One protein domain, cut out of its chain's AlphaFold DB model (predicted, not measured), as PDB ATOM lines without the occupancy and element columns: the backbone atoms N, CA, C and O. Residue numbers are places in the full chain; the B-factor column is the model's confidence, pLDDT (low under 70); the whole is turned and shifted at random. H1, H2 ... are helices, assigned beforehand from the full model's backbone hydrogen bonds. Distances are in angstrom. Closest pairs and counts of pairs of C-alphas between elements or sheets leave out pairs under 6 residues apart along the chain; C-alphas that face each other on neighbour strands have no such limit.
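AT A GLANCE: This is residues 2 to 75 of the 77 residues of an uncharacterized protein of Mesonia sp (UniProt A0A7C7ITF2). The longest helix, H2, and H1 meet near their linked ends as an open V, and H3 extends the far end of H2 as a separate arm. Residues 2 to 10 and 43 to 75 stick out free. The printed part has 74 residues with three named helices, H1, H2 and H3 along the chain, and no named strand: all helix. It is extended, with a radius of gyration of the C-alphas of 20.7 A and spans of 67 by 27 by 14 A.

IN THESE COORDINATES: H2, residues 29 to 54, is 36.0 A long. H1, residues 2 to 25, is 33.4 A long and begins at C-alpha 2 (7.926, -25.808, -40.619). H3, residues 59 to 73, is 21.3 A long and ends at C-alpha 73 (-26.339, -37.468, -57.069).

HOW THE PARTS SIT: Residues 31 to 39 of H2 touch residues 15 to 23 of H1; the closest C-alphas, of Arg 32 and Ser 22, are 5.3 A apart. The two helices run opposite ways at a steep tilt of 47 degrees. H3 is apart from both. In H1, H2 and H3 every O i to N i+4 pair is within hydrogen-bond range.

THE WHOLE: The C-alphas farthest apart, of Glu 27 and Val 75, are 68.7 A apart. The printed part has no cut, and both links are tight. Model confidence is under 70 at residues 2, 24 to 27 and 55 to 75.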
ATOM      1  N   LEU A   2       6.996 -26.115 -41.724       61.41
ATOM      2  CA  LEU A   2       7.926 -25.808 -40.619       61.41
ATOM      3  C   LEU A   2       8.313 -24.324 -40.463       61.41
ATOM      4  O   LEU A   2       8.227 -23.800 -39.359       61.41
ATOM      5  N   ALA A   3       8.662 -23.616 -41.543       71.75
ATOM      6  CA  ALA A   3       9.102 -22.213 -41.452       71.75
ATOM      7  C   ALA A   3       8.038 -21.276 -40.844       71.75
ATOM      8  O   ALA A   3       8.345 -20.417 -40.025       71.75
ATOM      9  N   LYS A   4       6.760 -21.498 -41.187       73.25
ATOM     10  CA  LYS A   4       5.614 -20.764 -40.619       73.25
ATOM     11  C   LYS A   4       5.458 -21.005 -39.115       73.25
ATOM     12  O   LYS A   4       5.073 -20.095 -38.397       73.25
ATOM     13  N   PHE A   5       5.761 -22.216 -38.658       78.19
ATOM     14  CA  PHE A   5       5.692 -22.595 -37.248       78.19
ATOM     15  C   PHE A   5       6.873 -22.022 -36.456       78.19
ATOM     16  O   PHE A   5       6.688 -21.499 -35.364       78.19
ATOM     17  N   PHE A   6       8.071 -22.050 -37.045       81.44
ATOM     18  CA  PHE A   6       9.283 -21.490 -36.452       81.44
ATOM     19  C   PHE A   6       9.171 -19.980 -36.231       81.44
ATOM     20  O   PHE A   6       9.429 -19.495 -35.136       81.44
ATOM     21  N   ILE A   7       8.693 -19.249 -37.241       82.31
ATOM     22  CA  ILE A   7       8.426 -17.808 -37.134       82.31
ATOM     23  C   ILE A   7       7.406 -17.516 -36.032       82.31
ATOM     24  O   ILE A   7       7.588 -16.574 -35.272       82.31
ATOM     25  N   PHE A   8       6.368 -18.345 -35.900       80.12
ATOM     26  CA  PHE A   8       5.353 -18.173 -34.860       80.12
ATOM     27  C   PHE A   8       5.926 -18.361 -33.447       80.12
ATOM     28  O   PHE A   8       5.622 -17.586 -32.547       80.12
ATOM     29  N   ILE A   9       6.792 -19.363 -33.260       85.25
ATOM     30  CA  ILE A   9       7.474 -19.620 -31.984       85.25
ATOM     31  C   ILE A   9       8.432 -18.478 -31.643       85.25
ATOM     32  O   ILE A   9       8.410 -17.974 -30.524       85.25
ATOM     33  N   LEU A  10       9.240 -18.040 -32.608       85.75
ATOM     34  CA  LEU A  10      10.201 -16.953 -32.417       85.75
ATOM     35  C   LEU A  10       9.482 -15.641 -32.068       85.75
ATOM     36  O   LEU A  10       9.925 -14.904 -31.192       85.75
ATOM     37  N   PHE A  11       8.318 -15.408 -32.676       85.25
ATOM     38  CA  PHE A  11       7.448 -14.278 -32.368       85.25
ATOM     39  C   PHE A  11       6.895 -14.331 -30.935       85.25
ATOM     40  O   PHE A  11       6.949 -13.332 -30.231       85.25
ATOM     41  N   ILE A  12       6.441 -15.500 -30.464       85.56
ATOM     42  CA  ILE A  12       5.976 -15.683 -29.075       85.56
ATOM     43  C   ILE A  12       7.106 -15.449 -28.069       85.56
ATOM     44  O   ILE A  12       6.899 -14.805 -27.044       85.56
ATOM     45  N   VAL A  13       8.306 -15.962 -28.344       87.69
ATOM     46  CA  VAL A  13       9.465 -15.754 -27.464       87.69
ATOM     47  C   VAL A  13       9.832 -14.271 -27.405       87.69
ATOM     48  O   VAL A  13      10.080 -13.753 -26.316       87.69
ATOM     49  N   ALA A  14       9.814 -13.576 -28.546       85.75
ATOM     50  CA  ALA A  14      10.035 -12.136 -28.599       85.75
ATOM     51  C   ALA A  14       8.961 -11.363 -27.815       85.75
ATOM     52  O   ALA A  14       9.314 -10.466 -27.059       85.75
ATOM     53  N   GLU A  15       7.684 -11.744 -27.927       83.88
ATOM     54  CA  GLU A  15       6.572 -11.153 -27.168       83.88
ATOM     55  C   GLU A  15       6.786 -11.286 -25.657       83.88
ATOM     56  O   GLU A  15       6.666 -10.309 -24.924       83.88
ATOM     57  N   ILE A  16       7.143 -12.483 -25.183       85.06
ATOM     58  CA  ILE A  16       7.376 -12.742 -23.757       85.06
ATOM     59  C   ILE A  16       8.589 -11.949 -23.267       85.06
ATOM     60  O   ILE A  16       8.525 -11.329 -22.209       85.06
ATOM     61  N   ALA A  17       9.678 -11.923 -24.041       83.50
ATOM     62  CA  ALA A  17      10.863 -11.142 -23.702       83.50
ATOM     63  C   ALA A  17      10.546  -9.638 -23.626       83.50
ATOM     64  O   ALA A  17      10.917  -8.988 -22.649       83.50
ATOM     65  N   LEU A  18       9.813  -9.092 -24.606       81.12
ATOM     66  CA  LEU A  18       9.393  -7.690 -24.608       81.12
ATOM     67  C   LEU A  18       8.408  -7.387 -23.481       81.12
ATOM     68  O   LEU A  18       8.507  -6.329 -22.869       81.12
ATOM     69  N   GLY A  19       7.497  -8.309 -23.177       79.75
ATOM     70  CA  GLY A  19       6.537  -8.183 -22.086       79.75
ATOM     71  C   GLY A  19       7.220  -8.146 -20.729       79.75
ATOM     72  O   GLY A  19       6.966  -7.240 -19.943       79.75
ATOM     73  N   VAL A  20       8.158  -9.059 -20.468       80.00
ATOM     74  CA  VAL A  20       8.947  -9.053 -19.227       80.00
ATOM     75  C   VAL A  20       9.804  -7.789 -19.142       80.00
ATOM     76  O   VAL A  20       9.804  -7.116 -18.113       80.00
ATOM     77  N   TYR A  21      10.480  -7.412 -20.230       79.69
ATOM     78  CA  TYR A  21      11.313  -6.211 -20.258       79.69
ATOM     79  C   TYR A  21      10.487  -4.936 -20.024       79.69
ATOM     80  O   TYR A  21      10.845  -4.096 -19.201       79.69
ATOM     81  N   SER A  22       9.345  -4.813 -20.698       76.12
ATOM     82  CA  SER A  22       8.448  -3.662 -20.614       76.12
ATOM     83  C   SER A  22       7.670  -3.564 -19.298       76.12
ATOM     84  O   SER A  22       7.290  -2.455 -18.914       76.12
ATOM     85  N   LEU A  23       7.337  -4.692 -18.666       73.12
ATOM     86  CA  LEU A  23       6.438  -4.730 -17.511       73.12
ATOM     87  C   LEU A  23       7.200  -4.804 -16.183       73.12
ATOM     88  O   LEU A  23       6.736  -4.226 -15.205       73.12
ATOM     89  N   ALA A  24       8.366  -5.461 -16.151       68.44
ATOM     90  CA  ALA A  24       9.143  -5.665 -14.927       68.44
ATOM     91  C   ALA A  24      10.410  -4.797 -14.814       68.44
ATOM     92  O   ALA A  24      10.866  -4.563 -13.699       68.44
ATOM     93  N   ILE A  25      11.004  -4.351 -15.929       65.25
ATOM     94  CA  ILE A  25      12.377  -3.797 -15.935       65.25
ATOM     95  C   ILE A  25      12.474  -2.365 -16.477       65.25
ATOM     96  O   ILE A  25      13.329  -1.606 -16.028       65.25
ATOM     97  N   SER A  26      11.633  -1.963 -17.432       63.69
ATOM     98  CA  SER A  26      11.749  -0.656 -18.095       63.69
ATOM     99  C   SER A  26      10.630   0.325 -17.729       63.69
ATOM    100  O   SER A  26       9.454   0.059 -17.965       63.69
ATOM    101  N   GLU A  27      11.008   1.534 -17.294       69.88
ATOM    102  CA  GLU A  27      10.142   2.733 -17.317       69.88
ATOM    103  C   GLU A  27      10.055   3.378 -18.714       69.88
ATOM    104  O   GLU A  27       9.334   4.352 -18.928       69.88
ATOM    105  N   SER A  28      10.777   2.826 -19.694       72.06
ATOM    106  CA  SER A  28      10.794   3.321 -21.069       72.06
ATOM    107  C   SER A  28       9.411   3.228 -21.720       72.06
ATOM    108  O   SER A  28       8.882   2.142 -21.980       72.06
ATOM    109  N   LEU A  29       8.857   4.397 -22.053       78.31
ATOM    110  CA  LEU A  29       7.596   4.559 -22.784       78.31
ATOM    111  C   LEU A  29       7.599   3.800 -24.120       78.31
ATOM    112  O   LEU A  29       6.588   3.226 -24.517       78.31
ATOM    113  N   LEU A  30       8.755   3.754 -24.785       80.06
ATOM    114  CA  LEU A  30       8.925   3.118 -26.088       80.06
ATOM    115  C   LEU A  30       8.788   1.589 -25.994       80.06
ATOM    116  O   LEU A  30       8.099   0.991 -26.815       80.06
ATOM    117  N   ALA A  31       9.366   0.955 -24.965       79.38
ATOM    118  CA  ALA A  31       9.250  -0.493 -24.763       79.38
ATOM    119  C   ALA A  31       7.789  -0.924 -24.526       79.38
ATOM    120  O   ALA A  31       7.333  -1.910 -25.106       79.38
ATOM    121  N   ARG A  32       7.038  -0.122 -23.759       79.44
ATOM    122  CA  ARG A  32       5.596  -0.316 -23.521       79.44
ATOM    123  C   ARG A  32       4.772  -0.181 -24.791       79.44
ATOM    124  O   ARG A  32       3.851  -0.964 -25.009       79.44
ATOM    125  N   PHE A  33       5.122   0.775 -25.644       83.56
ATOM    126  CA  PHE A  33       4.421   0.994 -26.903       83.56
ATOM    127  C   PHE A  33       4.662  -0.142 -27.907       83.56
ATOM    128  O   PHE A  33       3.714  -0.615 -28.533       83.56
ATOM    129  N   LEU A  34       5.904  -0.634 -28.023       84.44
ATOM    130  CA  LEU A  34       6.192  -1.793 -28.873       84.44
ATOM    131  C   LEU A  34       5.493  -3.054 -28.372       84.44
ATOM    132  O   LEU A  34       4.892  -3.749 -29.186       84.44
ATOM    133  N   PHE A  35       5.527  -3.322 -27.063       85.00
ATOM    134  CA  PHE A  35       4.810  -4.455 -26.476       85.00
ATOM    135  C   PHE A  35       3.306  -4.374 -26.768       85.00
ATOM    136  O   PHE A  35       2.702  -5.348 -27.203       85.00
ATOM    137  N   PHE A  36       2.712  -3.186 -26.629       84.88
ATOM    138  CA  PHE A  36       1.294  -2.981 -26.905       84.88
ATOM    139  C   PHE A  36       0.913  -3.269 -28.365       84.88
ATOM    140  O   PHE A  36      -0.079  -3.953 -28.607       84.88
ATOM    141  N   ILE A  37       1.689  -2.786 -29.342       88.69
ATOM    142  CA  ILE A  37       1.411  -3.034 -30.768       88.69
ATOM    143  C   ILE A  37       1.531  -4.527 -31.095       88.69
ATOM    144  O   ILE A  37       0.670  -5.078 -31.784       88.69
ATOM    145  N   LEU A  38       2.579  -5.181 -30.592       86.62
ATOM    146  CA  LEU A  38       2.825  -6.611 -30.798       86.62
ATOM    147  C   LEU A  38       1.671  -7.454 -30.232       86.62
ATOM    148  O   LEU A  38       1.027  -8.206 -30.973       86.62
ATOM    149  N   SER A  39       1.292  -7.192 -28.981       86.50
ATOM    150  CA  SER A  39       0.135  -7.807 -28.332       86.50
ATOM    151  C   SER A  39      -1.178  -7.524 -29.073       86.50
ATOM    152  O   SER A  39      -1.985  -8.435 -29.264       86.50
ATOM    153  N   ALA A  40      -1.401  -6.297 -29.554       89.12
ATOM    154  CA  ALA A  40      -2.612  -5.937 -30.293       89.12
ATOM    155  C   ALA A  40      -2.759  -6.738 -31.597       89.12
ATOM    156  O   ALA A  40      -3.866  -7.160 -31.934       89.12
ATOM    157  N   ILE A  41      -1.660  -7.008 -32.307       87.69
ATOM    158  CA  ILE A  41      -1.672  -7.836 -33.522       87.69
ATOM    159  C   ILE A  41      -2.066  -9.280 -33.187       87.69
ATOM    160  O   ILE A  41      -2.909  -9.861 -33.878       87.69
ATOM    161  N   ILE A  42      -1.509  -9.853 -32.113       86.75
ATOM    162  CA  ILE A  42      -1.846 -11.211 -31.657       86.75
ATOM    163  C   ILE A  42      -3.323 -11.296 -31.277       86.75
ATOM    164  O   ILE A  42      -4.034 -12.186 -31.753       86.75
ATOM    165  N   VAL A  43      -3.794 -10.364 -30.446       89.62
ATOM    166  CA  VAL A  43      -5.185 -10.321 -29.986       89.62
ATOM    167  C   VAL A  43      -6.124 -10.126 -31.171       89.62
ATOM    168  O   VAL A  43      -7.095 -10.863 -31.290       89.62
ATOM    169  N   CYS A  44      -5.818  -9.223 -32.101       89.75
ATOM    170  CA  CYS A  44      -6.621  -9.016 -33.306       89.75
ATOM    171  C   CYS A  44      -6.709 -10.294 -34.153       89.75
ATOM    172  O   CYS A  44      -7.803 -10.725 -34.514       89.75
ATOM    173  N   ALA A  45      -5.586 -10.974 -34.405       86.12
ATOM    174  CA  ALA A  45      -5.585 -12.237 -35.141       86.12
ATOM    175  C   ALA A  45      -6.374 -13.343 -34.413       86.12
ATOM    176  O   ALA A  45      -7.082 -14.127 -35.055       86.12
ATOM    177  N   ALA A  46      -6.273 -13.404 -33.082       86.12
ATOM    178  CA  ALA A  46      -7.031 -14.334 -32.252       86.12
ATOM    179  C   ALA A  46      -8.535 -14.032 -32.302       86.12
ATOM    180  O   ALA A  46      -9.325 -14.948 -32.525       86.12
ATOM    181  N   VAL A  47      -8.922 -12.760 -32.184       90.25
ATOM    182  CA  VAL A  47     -10.310 -12.293 -32.268       90.25
ATOM    183  C   VAL A  47     -10.876 -12.553 -33.657       90.25
ATOM    184  O   VAL A  47     -11.930 -13.156 -33.750       90.25
ATOM    185  N   VAL A  48     -10.176 -12.228 -34.745       87.69
ATOM    186  CA  VAL A  48     -10.635 -12.532 -36.115       87.69
ATOM    187  C   VAL A  48     -10.839 -14.038 -36.313       87.69
ATOM    188  O   VAL A  48     -11.829 -14.466 -36.907       87.69
ATOM    189  N   LYS A  49      -9.935 -14.877 -35.791       82.75
ATOM    190  CA  LYS A  49     -10.113 -16.339 -35.812       82.75
ATOM    191  C   LYS A  49     -11.303 -16.797 -34.976       82.75
ATOM    192  O   LYS A  49     -12.013 -17.706 -35.406       82.75
ATOM    193  N   LEU A  50     -11.500 -16.206 -33.800       85.44
ATOM    194  CA  LEU A  50     -12.605 -16.529 -32.910       85.44
ATOM    195  C   LEU A  50     -13.932 -16.095 -33.527       85.44
ATOM    196  O   LEU A  50     -14.831 -16.918 -33.620       85.44
ATOM    197  N   SER A  51     -14.022 -14.877 -34.052       85.06
ATOM    198  CA  SER A  51     -15.181 -14.341 -34.766       85.06
ATOM    199  C   SER A  51     -15.540 -15.192 -35.980       85.06
ATOM    200  O   SER A  51     -16.697 -15.555 -36.128       85.06
ATOM    201  N   ASN A  52     -14.563 -15.634 -36.779       80.38
ATOM    202  CA  ASN A  52     -14.803 -16.563 -37.895       80.38
ATOM    203  C   ASN A  52     -15.287 -17.960 -37.462       80.38
ATOM    204  O   ASN A  52     -15.796 -18.722 -38.286       80.38
ATOM    205  N   LYS A  53     -15.055 -18.349 -36.201       74.25
ATOM    206  CA  LYS A  53     -15.503 -19.629 -35.636       74.25
ATOM    207  C   LYS A  53     -16.836 -19.495 -34.895       74.25
ATOM    208  O   LYS A  53     -17.609 -20.448 -34.895       74.25
ATOM    209  N   LEU A  54     -17.078 -18.342 -34.273       76.12
ATOM    210  CA  LEU A  54     -18.265 -18.020 -33.484       76.12
ATOM    211  C   LEU A  54     -19.423 -17.564 -34.377       76.12
ATOM    212  O   LEU A  54     -20.560 -17.965 -34.156       76.12
ATOM    213  N   LEU A  55     -19.115 -16.795 -35.419       63.94
ATOM    214  CA  LEU A  55     -20.009 -16.479 -36.520       63.94
ATOM    215  C   LEU A  55     -19.521 -17.288 -37.730       63.94
ATOM    216  O   LEU A  55     -18.702 -16.798 -38.511       63.94
ATOM    217  N   PRO A  56     -19.911 -18.574 -37.849       61.41
ATOM    218  CA  PRO A  56     -19.584 -19.348 -39.030       61.41
ATOM    219  C   PRO A  56     -20.259 -18.665 -40.213       61.41
ATOM    220  O   PRO A  56     -21.465 -18.789 -40.395       61.41
ATOM    221  N   ASP A  57     -19.459 -17.931 -40.977       59.12
ATOM    222  CA  ASP A  57     -19.825 -17.369 -42.266       59.12
ATOM    223  C   ASP A  57     -20.582 -18.447 -43.055       59.12
ATOM    224  O   ASP A  57     -20.045 -19.533 -43.331       59.12
ATOM    225  N   ASP A  58     -21.872 -18.203 -43.294       58.56
ATOM    226  CA  ASP A  58     -22.846 -19.183 -43.801       58.56
ATOM    227  C   ASP A  58     -22.399 -19.757 -45.170       58.56
ATOM    228  O   ASP A  58     -22.787 -20.854 -45.590       58.56
ATOM    229  N   ASP A  59     -21.434 -19.093 -45.813       56.12
ATOM    230  CA  ASP A  59     -20.711 -19.531 -47.002       56.12
ATOM    231  C   ASP A  59     -19.935 -20.853 -46.842       56.12
ATOM    232  O   ASP A  59     -19.868 -21.664 -47.781       56.12
ATOM    233  N   ARG A  60     -19.395 -21.174 -45.654       54.25
ATOM    234  CA  ARG A  60     -18.773 -22.500 -45.430       54.25
ATOM    235  C   ARG A  60     -19.806 -23.620 -45.379       54.25
ATOM    236  O   ARG A  60     -19.480 -24.758 -45.740       54.25
ATOM    237  N   ARG A  61     -21.039 -23.327 -44.951       51.94
ATOM    238  CA  ARG A  61     -22.128 -24.309 -44.934       51.94
ATOM    239  C   ARG A  61     -22.612 -24.586 -46.357       51.94
ATOM    240  O   ARG A  61     -22.759 -25.754 -46.712       51.94
ATOM    241  N   ARG A  62     -22.717 -23.557 -47.210       49.19
ATOM    242  CA  ARG A  62     -23.077 -23.702 -48.634       49.19
ATOM    243  C   ARG A  62     -22.123 -24.629 -49.390       49.19
ATOM    244  O   ARG A  62     -22.581 -25.569 -50.031       49.19
ATOM    245  N   LYS A  63     -20.799 -24.468 -49.256       52.59
ATOM    246  CA  LYS A  63     -19.821 -25.332 -49.960       52.59
ATOM    247  C   LYS A  63     -19.858 -26.798 -49.510       52.59
ATOM    248  O   LYS A  63     -19.671 -27.690 -50.336       52.59
ATOM    249  N   LYS A  64     -20.113 -27.069 -48.222       55.06
ATOM    250  CA  LYS A  64     -20.282 -28.448 -47.723       55.06
ATOM    251  C   LYS A  64     -21.602 -29.066 -48.182       55.06
ATOM    252  O   LYS A  64     -21.607 -30.236 -48.543       55.06
ATOM    253  N   VAL A  65     -22.691 -28.296 -48.200       58.59
ATOM    254  CA  VAL A  65     -24.005 -28.766 -48.669       58.59
ATOM    255  C   VAL A  65     -23.981 -29.034 -50.174       58.59
ATOM    256  O   VAL A  65     -24.456 -30.083 -50.592       58.59
ATOM    257  N   VAL A  66     -23.356 -28.167 -50.979       59.50
ATOM    258  CA  VAL A  66     -23.206 -28.371 -52.432       59.50
ATOM    259  C   VAL A  66     -22.334 -29.595 -52.735       59.50
ATOM    260  O   VAL A  66     -22.745 -30.442 -53.519       59.50
ATOM    261  N   LYS A  67     -21.189 -29.772 -52.054       56.34
ATOM    262  CA  LYS A  67     -20.368 -30.993 -52.204       56.34
ATOM    263  C   LYS A  67     -21.088 -32.263 -51.747       56.34
ATOM    264  O   LYS A  67     -20.885 -33.317 -52.336       56.34
ATOM    265  N   LYS A  68     -21.908 -32.184 -50.693       56.47
ATOM    266  CA  LYS A  68     -22.685 -33.330 -50.207       56.47
ATOM    267  C   LYS A  68     -23.823 -33.680 -51.167       56.47
ATOM    268  O   LYS A  68     -24.056 -34.860 -51.365       56.47
ATOM    269  N   LYS A  69     -24.483 -32.690 -51.781       56.09
ATOM    270  CA  LYS A  69     -25.500 -32.922 -52.818       56.09
ATOM    271  C   LYS A  69     -24.898 -33.551 -54.075       56.09
ATOM    272  O   LYS A  69     -25.376 -34.601 -54.472       56.09
ATOM    273  N   ALA A  70     -23.795 -33.005 -54.592       59.59
ATOM    274  CA  ALA A  70     -23.106 -33.567 -55.759       59.59
ATOM    275  C   ALA A  70     -22.688 -35.035 -55.545       59.59
ATOM    276  O   ALA A  70     -22.892 -35.873 -56.410       59.59
ATOM    277  N   LYS A  71     -22.188 -35.372 -54.348       54.16
ATOM    278  CA  LYS A  71     -21.799 -36.750 -54.013       54.16
ATOM    279  C   LYS A  71     -22.986 -37.707 -53.820       54.16
ATOM    280  O   LYS A  71     -22.799 -38.912 -53.888       54.16
ATOM    281  N   VAL A  72     -24.178 -37.205 -53.502       60.28
ATOM    282  CA  VAL A  72     -25.389 -38.042 -53.386       60.28
ATOM    283  C   VAL A  72     -25.988 -38.310 -54.766       60.28
ATOM    284  O   VAL A  72     -26.515 -39.391 -54.984       60.28
ATOM    285  N   GLU A  73     -25.869 -37.354 -55.684       58.38
ATOM    286  CA  GLU A  73     -26.339 -37.468 -57.069       58.38
ATOM    287  C   GLU A  73     -25.459 -38.431 -57.887       58.38
ATOM    288  O   GLU A  73     -25.986 -39.308 -58.553       58.38
ATOM    289  N   GLU A  74     -24.132 -38.387 -57.714       55.88
ATOM    290  CA  GLU A  74     -23.171 -39.300 -58.373       55.88
ATOM    291  C   GLU A  74     -23.265 -40.770 -57.907       55.88
ATOM    292  O   GLU A  74     -22.746 -41.662 -58.560       55.88
ATOM    293  N   VAL A  75     -23.890 -41.040 -56.755       58.59
ATOM    294  CA  VAL A  75     -24.036 -42.405 -56.197       58.59
ATOM    295  C   VAL A  75     -25.430 -42.990 -56.484       58.59
ATOM    296  O   VAL A  75     -25.687 -44.150 -56.167       58.59
TER     297      VAL A  75